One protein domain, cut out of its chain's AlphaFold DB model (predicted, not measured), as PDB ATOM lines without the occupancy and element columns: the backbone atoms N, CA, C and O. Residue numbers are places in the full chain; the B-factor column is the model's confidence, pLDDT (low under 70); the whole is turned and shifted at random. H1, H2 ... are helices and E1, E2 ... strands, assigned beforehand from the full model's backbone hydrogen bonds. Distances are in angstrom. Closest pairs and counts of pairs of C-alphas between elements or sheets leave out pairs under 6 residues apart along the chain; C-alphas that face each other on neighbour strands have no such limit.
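This is residues 4 to 135 of the 138 residues of an uncharacterized protein of Oleiharenicola lentus (UniProt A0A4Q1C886). A small, strongly twisted sheet of four strands sits between two long helices: the last part of H1 runs over edge strand E1, and H2 passes the end of E6, while the hairpin E4 and E5 sits beyond E2 and E3. Residues 4 to 15 of H1 stick out as a free arm. The printed part has 132 residues with four named helices and six named strands, in the order H1 H2 H3 E1 H4 E2 E3 E4 E5 E6; the class is mixed. The sheets E1 E6 E2 E3 and E4 E5 are antiparallel. The whole is only just loose, close to compact, with a radius of gyration of the C-alphas of 17.1 A and spans of 50 by 44 by 26 A.

Start with H1, residues 4 to 31, which makes two layers, a helix on one face of a sheet. Its height over the sheet is 12.3 A, and it lies over E1, residues 72 to 76, along the strands at 12 degrees on the local plane. Residues 19 to 24 of H1 touch H4, residues 77 to 80; the closest C-alphas are Arg 20 and Glu 79, 5.4 A. Next, H2, residues 39 to 58, is close to H1 but not clearly touching, about perpendicular at 78 degrees, the closest C-alphas being Ala 48 and Ala 31, 7.5 A. H2 only grazes the sheet, its C-alpha 48 lying 4.1 A from C-alpha 134 of E6, residues 127 to 134. H3, residues 65 to 71, is on the sheet at a height of 7.5 A, and H4 is only just at its level, at 3.7 A. E1, H4 and E2, residues 86 to 89, form a split strand-helix-strand unit, two strands running the same way with E6 between them, its crossover right-handed. Look for N 73 and O 133 at 2.8 A between E1 and E6, and N 88 and O 128 at 2.8 A between E2 and E6. E2 forms a hairpin with E3, residues 95 to 97, where N 87 and O 96 are 2.8 A apart. E4, residues 111 to 113, and E5, residues 121 to 123, form another, with N 112 and O 122 at 2.8 A. Every O i to N i+4 pair is within hydrogen-bond range in H1 and H3, and 15 of 16 in H2; H4 is too short for one.

Find C-alpha 4 at (265.378, 256.938, 58.223); from there H1 runs 40.9 A to C-alpha 31. H2 covers 29.1 A from C-alpha 39 at (276.239, 292.961, 92.610). E6 covers 21.0 A and ends at C-alpha 134, (287.639, 282.505, 84.080).

The C-alphas of Glu 4 and Thr 107, the two farthest apart, are 51.0 A apart. The printed part has no cut, and the link E3 to E4 is long, 13 residues. The mean pLDDT of the printed part is 92.4, and residue 58 is under 70.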
ATOM      1  N   GLU A   4     265.388 257.421  56.832       89.00
ATOM      2  CA  GLU A   4     265.378 256.938  58.223       89.00
ATOM      3  C   GLU A   4     266.721 257.169  58.922       89.00
ATOM      4  O   GLU A   4     266.767 257.744  60.013       89.00
ATOM      5  N   THR A   5     267.829 256.851  58.244       89.50
ATOM      6  CA  THR A   5     269.192 257.147  58.714       89.50
ATOM      7  C   THR A   5     269.374 258.648  58.945       89.50
ATOM      8  O   THR A   5     269.901 259.069  59.972       89.50
ATOM      9  N   LYS A   6     268.857 259.486  58.035       90.25
ATOM     10  CA  LYS A   6     268.891 260.952  58.181       90.25
ATOM     11  C   LYS A   6     268.143 261.420  59.431       90.25
ATOM     12  O   LYS A   6     268.567 262.376  60.081       90.25
ATOM     13  N   ARG A   7     267.008 260.794  59.750       91.12
ATOM     14  CA  ARG A   7     266.191 261.140  60.919       91.12
ATOM     15  C   ARG A   7     266.868 260.720  62.225       91.12
ATOM     16  O   ARG A   7     266.864 261.529  63.152       91.12
ATOM     17  N   SER A   8     267.477 259.529  62.277       92.25
ATOM     18  CA  SER A   8     268.241 259.070  63.452       92.25
ATOM     19  C   SER A   8     269.411 260.003  63.747       92.25
ATOM     20  O   SER A   8     269.466 260.591  64.825       92.25
ATOM     21  N   LEU A   9     270.242 260.285  62.737       92.88
ATOM     22  CA  LEU A   9     271.399 261.177  62.874       92.88
ATOM     23  C   LEU A   9     271.004 262.587  63.334       92.88
ATOM     24  O   LEU A   9     271.686 263.201  64.150       92.88
ATOM     25  N   LYS A  10     269.868 263.116  62.858       92.81
ATOM     26  CA  LYS A  10     269.345 264.405  63.339       92.81
ATOM     27  C   LYS A  10     268.928 264.359  64.809       92.81
ATOM     28  O   LYS A  10     269.099 265.355  65.509       92.81
ATOM     29  N   LYS A  11     268.332 263.256  65.267       95.38
ATOM     30  CA  LYS A  11     267.916 263.089  66.666       95.38
ATOM     31  C   LYS A  11     269.140 262.995  67.578       95.38
ATOM     32  O   LYS A  11     269.197 263.712  68.572       95.38
ATOM     33  N   GLU A  12     270.121 262.187  67.193       93.19
ATOM     34  CA  GLU A  12     271.401 262.041  67.896       93.19
ATOM     35  C   GLU A  12     272.161 263.370  67.957       93.19
ATOM     36  O   GLU A  12     272.556 263.806  69.035       93.19
ATOM     37  N   GLY A  13     272.264 264.087  66.833       91.75
ATOM     38  CA  GLY A  13     272.910 265.399  66.790       91.75
ATOM     39  C   GLY A  13     272.242 266.435  67.701       91.75
ATOM     40  O   GLY A  13     272.933 267.208  68.364       91.75
ATOM     41  N   LYS A  14     270.904 266.432  67.798       94.31
ATOM     42  CA  LYS A  14     270.171 267.298  68.740       94.31
ATOM     43  C   LYS A  14     270.443 266.930  70.198       94.31
ATOM     44  O   LYS A  14     270.626 267.830  71.013       94.31
ATOM     45  N   ALA A  15     270.468 265.637  70.519       93.56
ATOM     46  CA  ALA A  15     270.770 265.166  71.868       93.56
ATOM     47  C   ALA A  15     272.196 265.556  72.285       93.56
ATOM     48  O   ALA A  15     272.390 266.104  73.368       93.56
ATOM     49  N   LEU A  16     273.170 265.380  71.386       91.62
ATOM     50  CA  LEU A  16     274.555 265.781  71.613       91.62
ATOM     51  C   LEU A  16     274.683 267.299  71.809       91.62
ATOM     52  O   LEU A  16     275.343 267.750  72.739       91.62
ATOM     53  N   ALA A  17     274.018 268.104  70.977       90.06
ATOM     54  CA  ALA A  17     274.023 269.559  71.130       90.06
ATOM     55  C   ALA A  17     273.428 270.006  72.479       90.06
ATOM     56  O   ALA A  17     273.976 270.899  73.126       90.06
ATOM     57  N   ALA A  18     272.344 269.367  72.928       92.69
ATOM     58  CA  ALA A  18     271.742 269.647  74.229       92.69
ATOM     59  C   ALA A  18     272.681 269.275  75.389       92.69
ATOM     60  O   ALA A  18     272.845 270.071  76.312       92.69
ATOM     61  N   GLN A  19     273.345 268.117  75.313       91.44
ATOM     62  CA  GLN A  19     274.326 267.680  76.311       91.44
ATOM     63  C   GLN A  19     275.490 268.674  76.432       91.44
ATOM     64  O   GLN A  19     275.816 269.111  77.534       91.44
ATOM     65  N   ARG A  20     276.076 269.081  75.300       91.81
ATOM     66  CA  ARG A  20     277.184 270.051  75.268       91.81
ATOM     67  C   ARG A  20     276.764 271.424  75.790       91.81
ATOM     68  O   ARG A  20     277.490 272.048  76.558       91.81
ATOM     69  N   SER A  21     275.560 271.872  75.429       91.69
ATOM     70  CA  SER A  21     274.979 273.111  75.957       91.69
ATOM     71  C   SER A  21     274.821 273.055  77.480       91.69
ATOM     72  O   SER A  21     275.217 273.987  78.176       91.69
ATOM     73  N   ALA A  22     274.322 271.939  78.019       92.75
ATOM     74  CA  ALA A  22     274.179 271.755  79.461       92.75
ATOM     75  C   ALA A  22     275.536 271.762  80.188       92.75
ATOM     76  O   ALA A  22     275.671 272.441  81.206       92.75
ATOM     77  N   ALA A  23     276.552 271.079  79.650       91.44
ATOM     78  CA  ALA A  23     277.905 271.085  80.210       91.44
ATOM     79  C   ALA A  23     278.507 272.501  80.236       91.44
ATOM     80  O   ALA A  23     279.070 272.930  81.246       91.44
ATOM     81  N   TRP A  24     278.308 273.266  79.158       91.25
ATOM     82  CA  TRP A  24     278.730 274.662  79.077       91.25
ATOM     83  C   TRP A  24     278.053 275.538  80.137       91.25
ATOM     84  O   TRP A  24     278.727 276.259  80.875       91.25
ATOM     85  N   GLN A  25     276.727 275.442  80.271       92.62
ATOM     86  CA  GLN A  25     275.972 276.199  81.277       92.62
ATOM     87  C   GLN A  25     276.381 275.829  82.707       92.62
ATOM     88  O   GLN A  25     276.542 276.707  83.557       92.62
ATOM     89  N   ALA A  26     276.626 274.545  82.974       93.25
ATOM     90  CA  ALA A  26     277.131 274.089  84.264       93.25
ATOM     91  C   ALA A  26     278.528 274.656  84.564       93.25
ATOM     92  O   ALA A  26     278.813 275.047  85.695       93.25
ATOM     93  N   ALA A  27     279.410 274.745  83.564       93.19
ATOM     94  CA  ALA A  27     280.727 275.351  83.730       93.19
ATOM     95  C   ALA A  27     280.647 276.864  84.003       93.19
ATOM     96  O   ALA A  27     281.299 277.337  84.934       93.19
ATOM     97  N   LEU A  28     279.798 277.601  83.277       92.50
ATOM     98  CA  LEU A  28     279.546 279.026  83.535       92.50
ATOM     99  C   LEU A  28     278.976 279.264  84.940       92.50
ATOM    100  O   LEU A  28     279.421 280.169  85.642       92.50
ATOM    101  N   THR A  29     278.052 278.409  85.378       94.38
ATOM    102  CA  THR A  29     277.467 278.479  86.726       94.38
ATOM    103  C   THR A  29     278.516 278.203  87.806       94.38
ATOM    104  O   THR A  29     278.571 278.905  88.808       94.38
ATOM    105  N   ARG A  30     279.407 277.221  87.605       94.19
ATOM    106  CA  ARG A  30     280.532 276.970  88.528       94.19
ATOM    107  C   ARG A  30     281.519 278.138  88.573       94.19
ATOM    108  O   ARG A  30     282.091 278.412  89.624       94.19
ATOM    109  N   ALA A  31     281.731 278.810  87.443       94.69
ATOM    110  CA  ALA A  31     282.622 279.960  87.355       94.69
ATOM    111  C   ALA A  31     282.043 281.195  88.065       94.69
ATOM    112  O   ALA A  31     282.794 281.942  88.696       94.69
ATOM    113  N   ASN A  32     280.723 281.385  87.995       95.94
ATOM    114  CA  ASN A  32     279.995 282.444  88.685       95.94
ATOM    115  C   ASN A  32     278.643 281.923  89.215       95.94
ATOM    116  O   ASN A  32     277.650 281.956  88.487       95.94
ATOM    117  N   PRO A  33     278.585 281.463  90.478       94.38
ATOM    118  CA  PRO A  33     277.373 280.881  91.057       94.38
ATOM    119  C   PRO A  33     276.373 281.931  91.556       94.38
ATOM    120  O   PRO A  33     275.290 281.572  92.016       94.38
ATOM    121  N   ALA A  34     276.729 283.219  91.527       94.50
ATOM    122  CA  ALA A  34     275.854 284.274  92.020       94.50
ATOM    123  C   ALA A  34     274.618 284.440  91.109       94.50
ATOM    124  O   ALA A  34     274.712 284.222  89.899       94.50
ATOM    125  N   PRO A  35     273.462 284.866  91.645       93.19
ATOM    126  CA  PRO A  35     272.284 285.147  90.830       93.19
ATOM    127  C   PRO A  35     272.555 286.253  89.805       93.19
ATOM    128  O   PRO A  35     273.093 287.308  90.157       93.19
ATOM    129  N   ILE A  36     272.157 286.030  88.549       91.00
ATOM    130  CA  ILE A  36     272.311 287.007  87.461       91.00
ATOM    131  C   ILE A  36     271.665 288.338  87.866       91.00
ATOM    132  O   ILE A  36     270.537 288.366  88.351       91.00
ATOM    133  N   GLY A  37     272.389 289.440  87.656       88.88
ATOM    134  CA  GLY A  37     271.925 290.793  87.979       88.88
ATOM    135  C   GLY A  37     272.205 291.249  89.414       88.88
ATOM    136  O   GLY A  37     271.968 292.410  89.721       88.88
ATOM    137  N   SER A  38     272.740 290.383  90.281       94.94
ATOM    138  CA  SER A  38     273.233 290.800  91.600       94.94
ATOM    139  C   SER A  38     274.596 291.496  91.512       94.94
ATOM    140  O   SER A  38     275.400 291.209  90.619       94.94
ATOM    141  N   ASP A  39     274.909 292.345  92.493       95.19
ATOM    142  CA  ASP A  39     276.239 292.961  92.610       95.19
ATOM    143  C   ASP A  39     277.343 291.903  92.706       95.19
ATOM    144  O   ASP A  39     278.381 292.013  92.053       95.19
ATOM    145  N   ALA A  40     277.094 290.822  93.454       94.62
ATOM    146  CA  ALA A  40     278.009 289.688  93.556       94.62
ATOM    147  C   ALA A  40     278.282 289.045  92.188       94.62
ATOM    148  O   ALA A  40     279.425 288.709  91.876       94.62
ATOM    149  N   TRP A  41     277.257 288.918  91.338       94.88
ATOM    150  CA  TRP A  41     277.432 288.405  89.982       94.88
ATOM    151  C   TRP A  41     278.299 289.327  89.133       94.88
ATOM    152  O   TRP A  41     279.181 288.831  88.432       94.88
ATOM    153  N   MET A  42     278.102 290.645  89.228       94.56
ATOM    154  CA  MET A  42     278.924 291.623  88.512       94.56
ATOM    155  C   MET A  42     280.388 291.559  88.965       94.56
ATOM    156  O   MET A  42     281.288 291.490  88.130       94.56
ATOM    157  N   GLN A  43     280.640 291.504  90.276       95.44
ATOM    158  CA  GLN A  43     281.998 291.389  90.820       95.44
ATOM    159  C   GLN A  43     282.689 290.097  90.369       95.44
ATOM    160  O   GLN A  43     283.828 290.126  89.894       95.44
ATOM    161  N   ASN A  44     281.979 288.969  90.427       95.38
ATOM    162  CA  ASN A  44     282.488 287.692  89.935       95.38
ATOM    163  C   ASN A  44     282.775 287.741  88.428       95.38
ATOM    164  O   ASN A  44     283.813 287.252  87.986       95.38
ATOM    165  N   HIS A  45     281.899 288.359  87.629       93.44
ATOM    166  CA  HIS A  45     282.129 288.534  86.197       93.44
ATOM    167  C   HIS A  45     283.394 289.363  85.944       93.44
ATOM    168  O   HIS A  45     284.226 288.979  85.122       93.44
ATOM    169  N   LEU A  46     283.573 290.495  86.627       94.81
ATOM    170  CA  LEU A  46     284.773 291.323  86.475       94.81
ATOM    171  C   LEU A  46     286.041 290.532  86.816       94.81
ATOM    172  O   LEU A  46     287.011 290.561  86.059       94.81
ATOM    173  N   ARG A  47     286.017 289.746  87.896       95.06
ATOM    174  CA  ARG A  47     287.147 288.894  88.279       95.06
ATOM    175  C   ARG A  47     287.427 287.781  87.267       95.06
ATOM    176  O   ARG A  47     288.587 287.548  86.927       95.06
ATOM    177  N   ALA A  48     286.385 287.137  86.742       94.25
ATOM    178  CA  ALA A  48     286.514 286.150  85.674       94.25
ATOM    179  C   ALA A  48     287.206 286.757  84.444       94.25
ATOM    180  O   ALA A  48     288.142 286.165  83.911       94.25
ATOM    181  N   ARG A  49     286.831 287.985  84.056       93.69
ATOM    182  CA  ARG A  49     287.470 288.721  82.952       93.69
ATOM    183  C   ARG A  49     288.935 289.040  83.223       93.69
ATOM    184  O   ARG A  49     289.741 288.942  82.305       93.69
ATOM    185  N   VAL A  50     289.302 289.370  84.461       93.38
ATOM    186  CA  VAL A  50     290.713 289.551  84.850       93.38
ATOM    187  C   VAL A  50     291.496 288.244  84.700       93.38
ATOM    188  O   VAL A  50     292.611 288.259  84.182       93.38
ATOM    189  N   ASN A  51     290.920 287.105  85.095       92.81
ATOM    190  CA  ASN A  51     291.549 285.793  84.907       92.81
ATOM    191  C   ASN A  51     291.692 285.422  83.419       92.81
ATOM    192  O   ASN A  51     292.740 284.918  83.013       92.81
ATOM    193  N   GLU A  52     290.689 285.724  82.591       90.12
ATOM    194  CA  GLU A  52     290.758 285.548  81.133       90.12
ATOM    195  C   GLU A  52     291.809 286.457  80.481       90.12
ATOM    196  O   GLU A  52     292.570 286.003  79.628       90.12
ATOM    197  N   ALA A  53     291.895 287.723  80.897       88.69
ATOM    198  CA  ALA A  53     292.892 288.668  80.397       88.69
ATOM    199  C   ALA A  53     294.314 288.234  80.776       88.69
ATOM    200  O   ALA A  53     295.194 288.171  79.920       88.69
ATOM    201  N   TRP A  54     294.516 287.821  82.033       87.00
ATOM    202  CA  TRP A  54     295.785 287.271  82.513       87.00
ATOM    203  C   TRP A  54     296.266 286.091  81.655       87.00
ATOM    204  O   TRP A  54     297.465 285.945  81.403       87.00
ATOM    205  N   PHE A  55     295.330 285.266  81.180       82.50
ATOM    206  CA  PHE A  55     295.608 284.150  80.284       82.50
ATOM    207  C   PHE A  55     295.917 284.611  78.852       82.50
ATOM    208  O   PHE A  55     296.892 284.148  78.254       82.50
ATOM    209  N   ALA A  56     295.122 285.538  78.311       78.25
ATOM    210  CA  ALA A  56     295.259 286.038  76.945       78.25
ATOM    211  C   ALA A  56     296.570 286.807  76.717       78.25
ATOM    212  O   ALA A  56     297.212 286.629  75.684       78.25
ATOM    213  N   GLU A  57     296.996 287.621  77.684       76.25
ATOM    214  CA  GLU A  57     298.205 288.447  77.572       76.25
ATOM    215  C   GLU A  57     299.495 287.626  77.629       76.25
ATOM    216  O   GLU A  57     300.494 287.984  77.004       76.25
ATOM    217  N   LYS A  58     299.497 286.532  78.402       68.38
ATOM    218  CA  LYS A  58     300.726 285.794  78.716       68.38
ATOM    219  C   LYS A  58     300.875 284.466  77.993       68.38
ATOM    220  O   LYS A  58     301.998 283.971  78.023       68.38
ATOM    221  N   GLN A  59     299.808 283.920  77.382       72.88
ATOM    222  CA  GLN A  59     299.761 282.597  76.722       72.88
ATOM    223  C   GLN A  59     300.816 281.642  77.291       72.88
ATOM    224  O   GLN A  59     301.872 281.416  76.696       72.88
ATOM    225  N   ARG A  60     300.576 281.192  78.522       87.56
ATOM    226  CA  ARG A  60     301.575 280.446  79.280       87.56
ATOM    227  C   ARG A  60     301.677 279.025  78.757       87.56
ATOM    228  O   ARG A  60     300.700 278.291  78.769       87.56
ATOM    229  N   ASP A  61     302.888 278.619  78.398       93.25
ATOM    230  CA  ASP A  61     303.153 277.252  77.945       93.25
ATOM    231  C   ASP A  61     302.881 276.204  79.044       93.25
ATOM    232  O   ASP A  61     302.553 275.060  78.734       93.25
ATOM    233  N   HIS A  62     302.975 276.604  80.320       95.00
ATOM    234  CA  HIS A  62     302.678 275.789  81.501       95.00
ATOM    235  C   HIS A  62     301.910 276.597  82.547       95.00
ATOM    236  O   HIS A  62     302.288 277.727  82.873       95.00
ATOM    237  N   ILE A  63     300.847 276.001  83.084       95.38
ATOM    238  CA  ILE A  63     300.076 276.500  84.223       95.38
ATOM    239  C   ILE A  63     300.033 275.378  85.259       95.38
ATOM    240  O   ILE A  63     299.627 274.260  84.940       95.38
ATOM    241  N   SER A  64     300.449 275.663  86.493       96.06
ATOM    242  CA  SER A  64     300.399 274.670  87.567       96.06
ATOM    243  C   SER A  64     298.958 274.373  87.983       96.06
ATOM    244  O   SER A  64     298.085 275.236  87.867       96.06
ATOM    245  N   ALA A  65     298.705 273.195  88.546       96.25
ATOM    246  CA  ALA A  65     297.381 272.829  89.056       96.25
ATOM    247  C   ALA A  65     296.796 273.835  90.064       96.25
ATOM    248  O   ALA A  65     295.594 274.117  90.063       96.25
ATOM    249  N   ILE A  66     297.646 274.419  90.915       95.31
ATOM    250  CA  ILE A  66     297.240 275.432  91.901       95.31
ATOM    251  C   ILE A  66     296.770 276.708  91.188       95.31
ATOM    252  O   ILE A  66     295.721 277.269  91.510       95.31
ATOM    253  N   GLU A  67     297.519 277.168  90.186       94.00
ATOM    254  CA  GLU A  67     297.151 278.360  89.420       94.00
ATOM    255  C   GLU A  67     295.911 278.105  88.548       94.00
ATOM    256  O   GLU A  67     295.018 278.949  88.475       94.00
ATOM    257  N   ALA A  68     295.801 276.910  87.964       94.50
ATOM    258  CA  ALA A  68     294.645 276.491  87.184       94.50
ATOM    259  C   ALA A  68     293.360 276.468  88.029       94.50
ATOM    260  O   ALA A  68     292.378 277.115  87.674       94.50
ATOM    261  N   SER A  69     293.372 275.781  89.174       94.50
ATOM    262  CA  SER A  69     292.193 275.607  90.045       94.50
ATOM    263  C   SER A  69     291.738 276.889  90.758       94.50
ATOM    264  O   SER A  69     290.546 277.063  91.058       94.50
ATOM    265  N   SER A  70     292.670 277.808  91.023       94.31
ATOM    266  CA  SER A  70     292.360 279.110  91.624       94.31
ATOM    267  C   SER A  70     291.758 280.095  90.621       94.31
ATOM    268  O   SER A  70     290.913 280.904  90.996       94.31
ATOM    269  N   ARG A  71     292.148 280.024  89.344       94.38
ATOM    270  CA  ARG A  71     291.750 281.017  88.333       94.38
ATOM    271  C   ARG A  71     290.696 280.542  87.352       94.38
ATOM    272  O   ARG A  71     290.047 281.393  86.745       94.38
ATOM    273  N   PHE A  72     290.522 279.234  87.174       95.44
ATOM    274  CA  PHE A  72     289.718 278.704  86.080       95.44
ATOM    275  C   PHE A  72     288.810 277.549  86.490       95.44
ATOM    276  O   PHE A  72     289.117 276.742  87.366       95.44
ATOM    277  N   VAL A  73     287.680 277.463  85.797       95.50
ATOM    278  CA  VAL A  73     286.904 276.234  85.653       95.50
ATOM    279  C   VAL A  73     287.334 275.582  84.346       95.50
ATOM    280  O   VAL A  73     287.354 276.236  83.302       95.50
ATOM    281  N   LEU A  74     287.689 274.300  84.409       94.69
ATOM    282  CA  LEU A  74     288.093 273.526  83.240       94.69
ATOM    283  C   LEU A  74     286.882 272.805  82.643       94.69
ATOM    284  O   LEU A  74     286.072 272.230  83.377       94.69
ATOM    285  N   ILE A  75     286.771 272.832  81.318       93.25
ATOM    286  CA  ILE A  75     285.799 272.042  80.555       93.25
ATOM    287  C   ILE A  75     286.537 271.286  79.453       93.25
ATOM    288  O   ILE A  75     287.388 271.859  78.774       93.25
ATOM    289  N   SER A  76     286.266 269.995  79.304       93.00
ATOM    290  CA  SER A  76     286.986 269.155  78.346       93.00
ATOM    291  C   SER A  76     286.509 269.371  76.909       93.00
ATOM    292  O   SER A  76     285.359 269.727  76.652       93.00
ATOM    293  N   SER A  77     287.381 269.089  75.944       88.88
ATOM    294  CA  SER A  77     287.045 269.102  74.514       88.88
ATOM    295  C   SER A  77     285.941 268.108  74.140       88.88
ATOM    296  O   SER A  77     285.238 268.305  73.151       88.88
ATOM    297  N   GLU A  78     285.753 267.040  74.920       87.25
ATOM    298  CA  GLU A  78     284.640 266.097  74.739       87.25
ATOM    299  C   GLU A  78     283.293 266.762  75.063       87.25
ATOM    300  O   GLU A  78     282.320 266.618  74.314       87.25
ATOM    301  N   GLU A  79     283.269 267.563  76.132       86.56
ATOM    302  CA  GLU A  79     282.108 268.340  76.570       86.56
ATOM    303  C   GLU A  79     281.818 269.536  75.655       86.56
ATOM    304  O   GLU A  79     280.652 269.857  75.432       86.56
ATOM    305  N   THR A  80     282.838 270.199  75.098       81.75
ATOM    306  CA  THR A  80     282.628 271.332  74.172       81.75
ATOM    307  C   THR A  80     282.422 270.881  72.727       81.75
ATOM    308  O   THR A  80     281.748 271.554  71.945       81.75
ATOM    309  N   GLY A  81     282.976 269.727  72.352       81.06
ATOM    310  CA  GLY A  81     283.053 269.277  70.965       81.06
ATOM    311  C   GLY A  81     283.999 270.100  70.096       81.06
ATOM    312  O   GLY A  81     283.886 270.030  68.871       81.06
ATOM    313  N   GLN A  82     284.872 270.903  70.705       78.75
ATOM    314  CA  GLN A  82     285.828 271.762  70.017       78.75
ATOM    315  C   GLN A  82     287.259 271.368  70.392       78.75
ATOM    316  O   GLN A  82     287.495 270.886  71.499       78.75
ATOM    317  N   PRO A  83     288.232 271.545  69.480       79.81
ATOM    318  CA  PRO A  83     289.634 271.414  69.840       79.81
ATOM    319  C   PRO A  83     289.993 272.515  70.838       79.81
ATOM    320  O   PRO A  83     289.744 273.693  70.581       79.81
ATOM    321  N   GLU A  84     290.580 272.127  71.966       87.25
ATOM    322  CA  GLU A  84     290.912 273.059  73.038       87.25
ATOM    323  C   GLU A  84     292.426 273.291  73.153       87.25
ATOM    324  O   GLU A  84     293.224 272.397  72.853       87.25
ATOM    325  N   PRO A  85     292.849 274.497  73.570       87.81
ATOM    326  CA  PRO A  85     294.241 274.914  73.461       87.81
ATOM    327  C   PRO A  85     295.187 274.258  74.471       87.81
ATOM    328  O   PRO A  85     296.394 274.323  74.249       87.81
ATOM    329  N   TYR A  86     294.694 273.662  75.559       93.56
ATOM    330  CA  TYR A  86     295.529 273.123  76.638       93.56
ATOM    331  C   TYR A  86     295.284 271.640  76.851       93.56
ATOM    332  O   TYR A  86     294.161 271.175  76.708       93.56
ATOM    333  N   ALA A  87     296.328 270.921  77.244       95.31
ATOM    334  CA  ALA A  87     296.261 269.553  77.728       95.31
ATOM    335  C   ALA A  87     296.445 269.538  79.252       95.31
ATOM    336  O   ALA A  87     297.445 270.043  79.756       95.31
ATOM    337  N   GLU A  88     295.494 268.954  79.976       97.00
ATOM    338  CA  GLU A  88     295.575 268.700  81.415       97.00
ATOM    339  C   GLU A  88     296.189 267.325  81.670       97.00
ATOM    340  O   GLU A  88     295.706 266.317  81.152       97.00
ATOM    341  N   CYS A  89     297.233 267.272  82.495       97.31
ATOM    342  CA  CYS A  89     297.802 266.017  82.970       97.31
ATOM    343  C   CYS A  89     296.917 265.409  84.065       97.31
ATOM    344  O   CYS A  89     296.743 266.027  85.110       97.31
ATOM    345  N   MET A  90     296.435 264.175  83.899       96.75
ATOM    346  CA  MET A  90     295.557 263.550  84.903       96.75
ATOM    347  C   MET A  90     296.282 263.084  86.177       96.75
ATOM    348  O   MET A  90     295.628 262.705  87.142       96.75
ATOM    349  N   SER A  91     297.618 263.138  86.205       96.62
ATOM    350  CA  SER A  91     298.421 262.773  87.382       96.62
ATOM    351  C   SER A  91     298.680 263.950  88.322       96.62
ATOM    352  O   SER A  91     298.688 263.776  89.536       96.62
ATOM    353  N   CYS A  92     298.933 265.144  87.776       97.12
ATOM    354  CA  CYS A  92     299.281 266.329  88.570       97.12
ATOM    355  C   CYS A  92     298.376 267.539  88.335       97.12
ATOM    356  O   CYS A  92     298.539 268.521  89.042       97.12
ATOM    357  N   HIS A  93     297.444 267.478  87.380       97.56
ATOM    358  CA  HIS A  93     296.515 268.550  86.991       97.56
ATOM    359  C   HIS A  93     297.158 269.833  86.448       97.56
ATOM    360  O   HIS A  93     296.492 270.858  86.298       97.56
ATOM    361  N   ASP A  94     298.442 269.783  86.102       97.56
ATOM    362  CA  ASP A  94     299.084 270.853  85.350       97.56
ATOM    363  C   ASP A  94     298.531 270.934  83.927       97.56
ATOM    364  O   ASP A  94     298.218 269.915  83.300       97.56
ATOM    365  N   LEU A  95     298.486 272.156  83.398       96.62
ATOM    366  CA  LEU A  95     298.038 272.446  82.044       96.62
ATOM    367  C   LEU A  95     299.229 272.825  81.173       96.62
ATOM    368  O   LEU A  95     299.981 273.742  81.509       96.62
ATOM    369  N   LEU A  96     299.363 272.157  80.032       96.12
ATOM    370  CA  LEU A  96     300.360 272.474  79.015       96.12
ATOM    371  C   LEU A  96     299.678 273.034  77.776       96.12
ATOM    372  O   LEU A  96     298.700 272.464  77.288       96.12
ATOM    373  N   TYR A  97     300.201 274.134  77.248       93.81
ATOM    374  CA  TYR A  97     299.703 274.676  75.993       93.81
ATOM    375  C   TYR A  97     300.030 273.716  74.842       93.81
ATOM    376  O   TYR A  97     301.126 273.165  74.765       93.81
ATOM    377  N   SER A  98     299.075 273.514  73.937       91.12
ATOM    378  CA  SER A  98     299.194 272.596  72.793       91.12
ATOM    379  C   SER A  98     300.194 273.064  71.729       91.12
ATOM    380  O   SER A  98     300.672 272.252  70.939       91.12
ATOM    381  N   ALA A  99     300.533 274.355  71.713       91.12
ATOM    382  CA  ALA A  99     301.484 274.946  70.775       91.12
ATOM    383  C   ALA A  99     302.517 275.824  71.501       91.12
ATOM    384  O   ALA A  99     302.563 277.037  71.275       91.12
ATOM    385  N   PRO A 100     303.334 275.239  72.391       93.00
ATOM    386  CA  PRO A 100     304.205 276.013  73.249       93.00
ATOM    387  C   PRO A 100     305.388 276.586  72.460       93.00
ATOM    388  O   PRO A 100     305.838 276.013  71.459       93.00
ATOM    389  N   LYS A 101     305.925 277.723  72.914       91.06
ATOM    390  CA  LYS A 101     307.093 278.365  72.279       91.06
ATOM    391  C   LYS A 101     308.370 277.562  72.502       91.06
ATOM    392  O   LYS A 101     309.274 277.591  71.667       91.06
ATOM    393  N   LYS A 102     308.456 276.860  73.632       93.06
ATOM    394  CA  LYS A 102     309.546 275.943  73.983       93.06
ATOM    395  C   LYS A 102     308.967 274.598  74.401       93.06
ATOM    396  O   LYS A 102     307.804 274.517  74.773       93.06
ATOM    397  N   ALA A 103     309.771 273.541  74.311       94.94
ATOM    398  CA  ALA A 103     309.353 272.254  74.849       94.94
ATOM    399  C   ALA A 103     309.033 272.414  76.340       94.94
ATOM    400  O   ALA A 103     309.788 273.061  77.070       94.94
ATOM    401  N   VAL A 104     307.903 271.861  76.755       96.56
ATOM    402  CA  VAL A 104     307.368 272.037  78.100       96.56
ATOM    403  C   VAL A 104     306.903 270.697  78.641       96.56
ATOM    404  O   VAL A 104     306.395 269.860  77.895       96.56
ATOM    405  N   THR A 105     307.087 270.497  79.937       97.44
ATOM    406  CA  THR A 105     306.744 269.262  80.639       97.44
ATOM    407  C   THR A 105     306.020 269.635  81.923       97.44
ATOM    408  O   THR A 105     306.365 270.634  82.553       97.44
ATOM    409  N   CYS A 106     305.006 268.861  82.301       97.25
ATOM    410  CA  CYS A 106     304.312 269.057  83.567       97.25
ATOM    411  C   CYS A 106     305.216 268.713  84.760       97.25
ATOM    412  O   CYS A 106     306.230 268.025  84.619       97.25
ATOM    413  N   THR A 107     304.817 269.136  85.957       97.25
ATOM    414  CA  THR A 107     305.612 268.968  87.182       97.25
ATOM    415  C   THR A 107     305.947 267.503  87.483       97.25
ATOM    416  O   THR A 107     307.053 267.209  87.927       97.25
ATOM    417  N   CYS A 108     305.034 266.562  87.212       96.38
ATOM    418  CA  CYS A 108     305.274 265.137  87.466       96.38
ATOM    419  C   CYS A 108     306.025 264.409  86.336       96.38
ATOM    420  O   CYS A 108     306.258 263.208  86.439       96.38
ATOM    421  N   GLY A 109     306.358 265.091  85.235       96.62
ATOM    422  CA  GLY A 109     307.045 264.484  84.090       96.62
ATOM    423  C   GLY A 109     306.172 263.599  83.192       96.62
ATOM    424  O   GLY A 109     306.643 263.141  82.154       96.62
ATOM    425  N   SER A 110     304.906 263.353  83.547       97.12
ATOM    426  CA  SER A 110     304.036 262.406  82.830       97.12
ATOM    427  C   SER A 110     303.419 262.955  81.545       97.12
ATOM    428  O   SER A 110     302.887 262.176  80.763       97.12
ATOM    429  N   LEU A 111     303.461 264.266  81.323       97.62
ATOM    430  CA  LEU A 111     302.943 264.926  80.129       97.62
ATOM    431  C   LEU A 111     303.976 265.941  79.643       97.62
ATOM    432  O   LEU A 111     304.484 266.737  80.431       97.62
ATOM    433  N   SER A 112     304.269 265.930  78.349       97.38
ATOM    434  CA  SER A 112     305.135 266.914  77.704       97.38
ATOM    435  C   SER A 112     304.610 267.297  76.326       97.38
ATOM    436  O   SER A 112     303.948 266.506  75.651       97.38
ATOM    437  N   VAL A 113     304.904 268.525  75.908       96.88
ATOM    438  CA  VAL A 113     304.567 269.045  74.583       96.88
ATOM    439  C   VAL A 113     305.823 269.623  73.948       96.88
ATOM    440  O   VAL A 113     306.473 270.511  74.504       96.88
ATOM    441  N   SER A 114     306.188 269.114  72.774       96.12
ATOM    442  CA  SER A 114     307.321 269.636  72.013       96.12
ATOM    443  C   SER A 114     306.957 270.950  71.319       96.12
ATOM    444  O   SER A 114     305.858 271.090  70.787       96.12
ATOM    445  N   ALA A 115     307.905 271.879  71.215       93.75
ATOM    446  CA  ALA A 115     307.742 273.069  70.379       93.75
ATOM    447  C   ALA A 115     307.978 272.774  68.885       93.75
ATOM    448  O   ALA A 115     308.557 271.750  68.514       93.75
ATOM    449  N   GLY A 116     307.559 273.703  68.024       89.62
ATOM    450  CA  GLY A 116     307.858 273.701  66.588       89.62
ATOM    451  C   GLY A 116     306.617 273.791  65.699       89.62
ATOM    452  O   GLY A 116     305.497 273.943  66.171       89.62
ATOM    453  N   LYS A 117     306.815 273.674  64.377       86.38
ATOM    454  CA  LYS A 117     305.740 273.789  63.365       86.38
ATOM    455  C   LYS A 117     304.650 272.717  63.509       86.38
ATOM    456  O   LYS A 117     303.529 272.908  63.048       86.38
ATOM    457  N   ARG A 118     304.997 271.572  64.100       88.06
ATOM    458  CA  ARG A 118     304.082 270.468  64.414       88.06
ATOM    459  C   ARG A 118     304.364 269.992  65.840       88.06
ATOM    460  O   ARG A 118     305.147 269.053  65.998       88.06
ATOM    461  N   PRO A 119     303.792 270.666  66.852       91.44
ATOM    462  CA  PRO A 119     303.904 270.243  68.239       91.44
ATOM    463  C   PRO A 119     303.442 268.795  68.400       91.44
ATOM    464  O   PRO A 119     302.494 268.360  67.740       91.44
ATOM    465  N   ARG A 120     304.126 268.035  69.254       92.31
ATOM    466  CA  ARG A 120     303.756 266.664  69.604       92.31
ATOM    467  C   ARG A 120     303.540 266.584  71.099       92.31
ATOM    468  O   ARG A 120     304.378 267.051  71.865       92.31
ATOM    469  N   VAL A 121     302.438 265.959  71.484       92.88
ATOM    470  CA  VAL A 121     302.160 265.606  72.873       92.88
ATOM    471  C   VAL A 121     302.743 264.219  73.127       92.88
ATOM    472  O   VAL A 121     302.524 263.301  72.337       92.88
ATOM    473  N   SER A 122     303.493 264.072  74.210       95.00
ATOM    474  CA  SER A 122     303.951 262.784  74.726       95.00
ATOM    475  C   SER A 122     303.445 262.636  76.151       95.00
ATOM    476  O   SER A 122     303.633 263.535  76.973       95.00
ATOM    477  N   ALA A 123     302.770 261.523  76.427       95.06
ATOM    478  CA  ALA A 123     302.135 261.274  77.706       95.06
ATOM    479  C   ALA A 123     302.423 259.846  78.181       95.06
ATOM    480  O   ALA A 123     302.270 258.890  77.422       95.06
ATOM    481  N   LEU A 124     302.850 259.718  79.436       93.81
ATOM    482  CA  LEU A 124     303.000 258.450  80.155       93.81
ATOM    483  C   LEU A 124     301.711 258.059  80.890       93.81
ATOM    484  O   LEU A 124     301.555 256.914  81.299       93.81
ATOM    485  N   THR A 125     300.802 259.018  81.067       93.06
ATOM    486  CA  THR A 125     299.491 258.843  81.695       93.06
ATOM    487  C   THR A 125     298.403 259.463  80.833       93.06
ATOM    488  O   THR A 125     298.687 260.135  79.840       93.06
ATOM    489  N   GLU A 126     297.148 259.278  81.232       94.75
ATOM    490  CA  GLU A 126     296.032 259.964  80.594       94.75
ATOM    491  C   GLU A 126     296.187 261.489  80.681       94.75
ATOM    492  O   GLU A 126     296.724 262.055  81.643       94.75
ATOM    493  N   PHE A 127     295.706 262.151  79.636       95.06
ATOM    494  CA  PHE A 127     295.562 263.594  79.566       95.06
ATOM    495  C   PHE A 127     294.270 263.908  78.820       95.06
ATOM    496  O   PHE A 127     293.794 263.104  78.016       95.06
ATOM    497  N   ARG A 128     293.719 265.096  79.051       94.81
ATOM    498  CA  ARG A 128     292.552 265.582  78.307       94.81
ATOM    499  C   ARG A 128     292.788 266.988  77.800       94.81
ATOM    500  O   ARG A 128     293.442 267.782  78.472       94.81
ATOM    501  N   ALA A 129     292.260 267.307  76.623       94.69
ATOM    502  CA  ALA A 129     292.272 268.685  76.158       94.69
ATOM    503  C   ALA A 129     291.159 269.478  76.859       94.69
ATOM    504  O   ALA A 129     290.041 268.984  77.024       94.69
ATOM    505  N   VAL A 130     291.482 270.685  77.317       94.50
ATOM    506  CA  VAL A 130     290.608 271.505  78.156       94.50
ATOM    507  C   VAL A 130     290.591 272.959  77.726       94.50
ATOM    508  O   VAL A 130     291.612 273.554  77.368       94.50
ATOM    509  N   ARG A 131     289.404 273.549  77.833       91.69
ATOM    510  CA  ARG A 131     289.196 274.988  77.825       91.69
ATOM    511  C   ARG A 131     289.250 275.522  79.243       91.69
ATOM    512  O   ARG A 131     288.767 274.885  80.178       91.69
ATOM    513  N   LEU A 132     289.752 276.740  79.367       92.94
ATOM    514  CA  LEU A 132     289.770 277.486  80.610       92.94
ATOM    515  C   LEU A 132     288.651 278.532  80.576       92.94
ATOM    516  O   LEU A 132     288.578 279.336  79.648       92.94
ATOM    517  N   ILE A 133     287.782 278.518  81.584       93.44
ATOM    518  CA  ILE A 133     286.752 279.538  81.814       93.44
ATOM    519  C   ILE A 133     287.161 280.327  83.053       93.44
ATOM    520  O   ILE A 133     287.419 279.723  84.095       93.44
ATOM    521  N   GLY A 134     287.235 281.657  82.958       94.06
ATOM    522  CA  GLY A 134     287.639 282.505  84.080       94.06
ATOM    523  C   GLY A 134     286.741 282.299  85.298       94.06
ATOM    524  O   GLY A 134     285.525 282.441  85.217       94.06
ATOM    525  N   LYS A 135     287.336 281.971  86.443       94.81
ATOM    526  CA  LYS A 135     286.637 281.805  87.719       94.81
ATOM    527  C   LYS A 135     286.432 283.176  88.361       94.81
ATOM    528  O   LYS A 135     287.381 283.950  88.481       94.81
TER     529      LYS A 135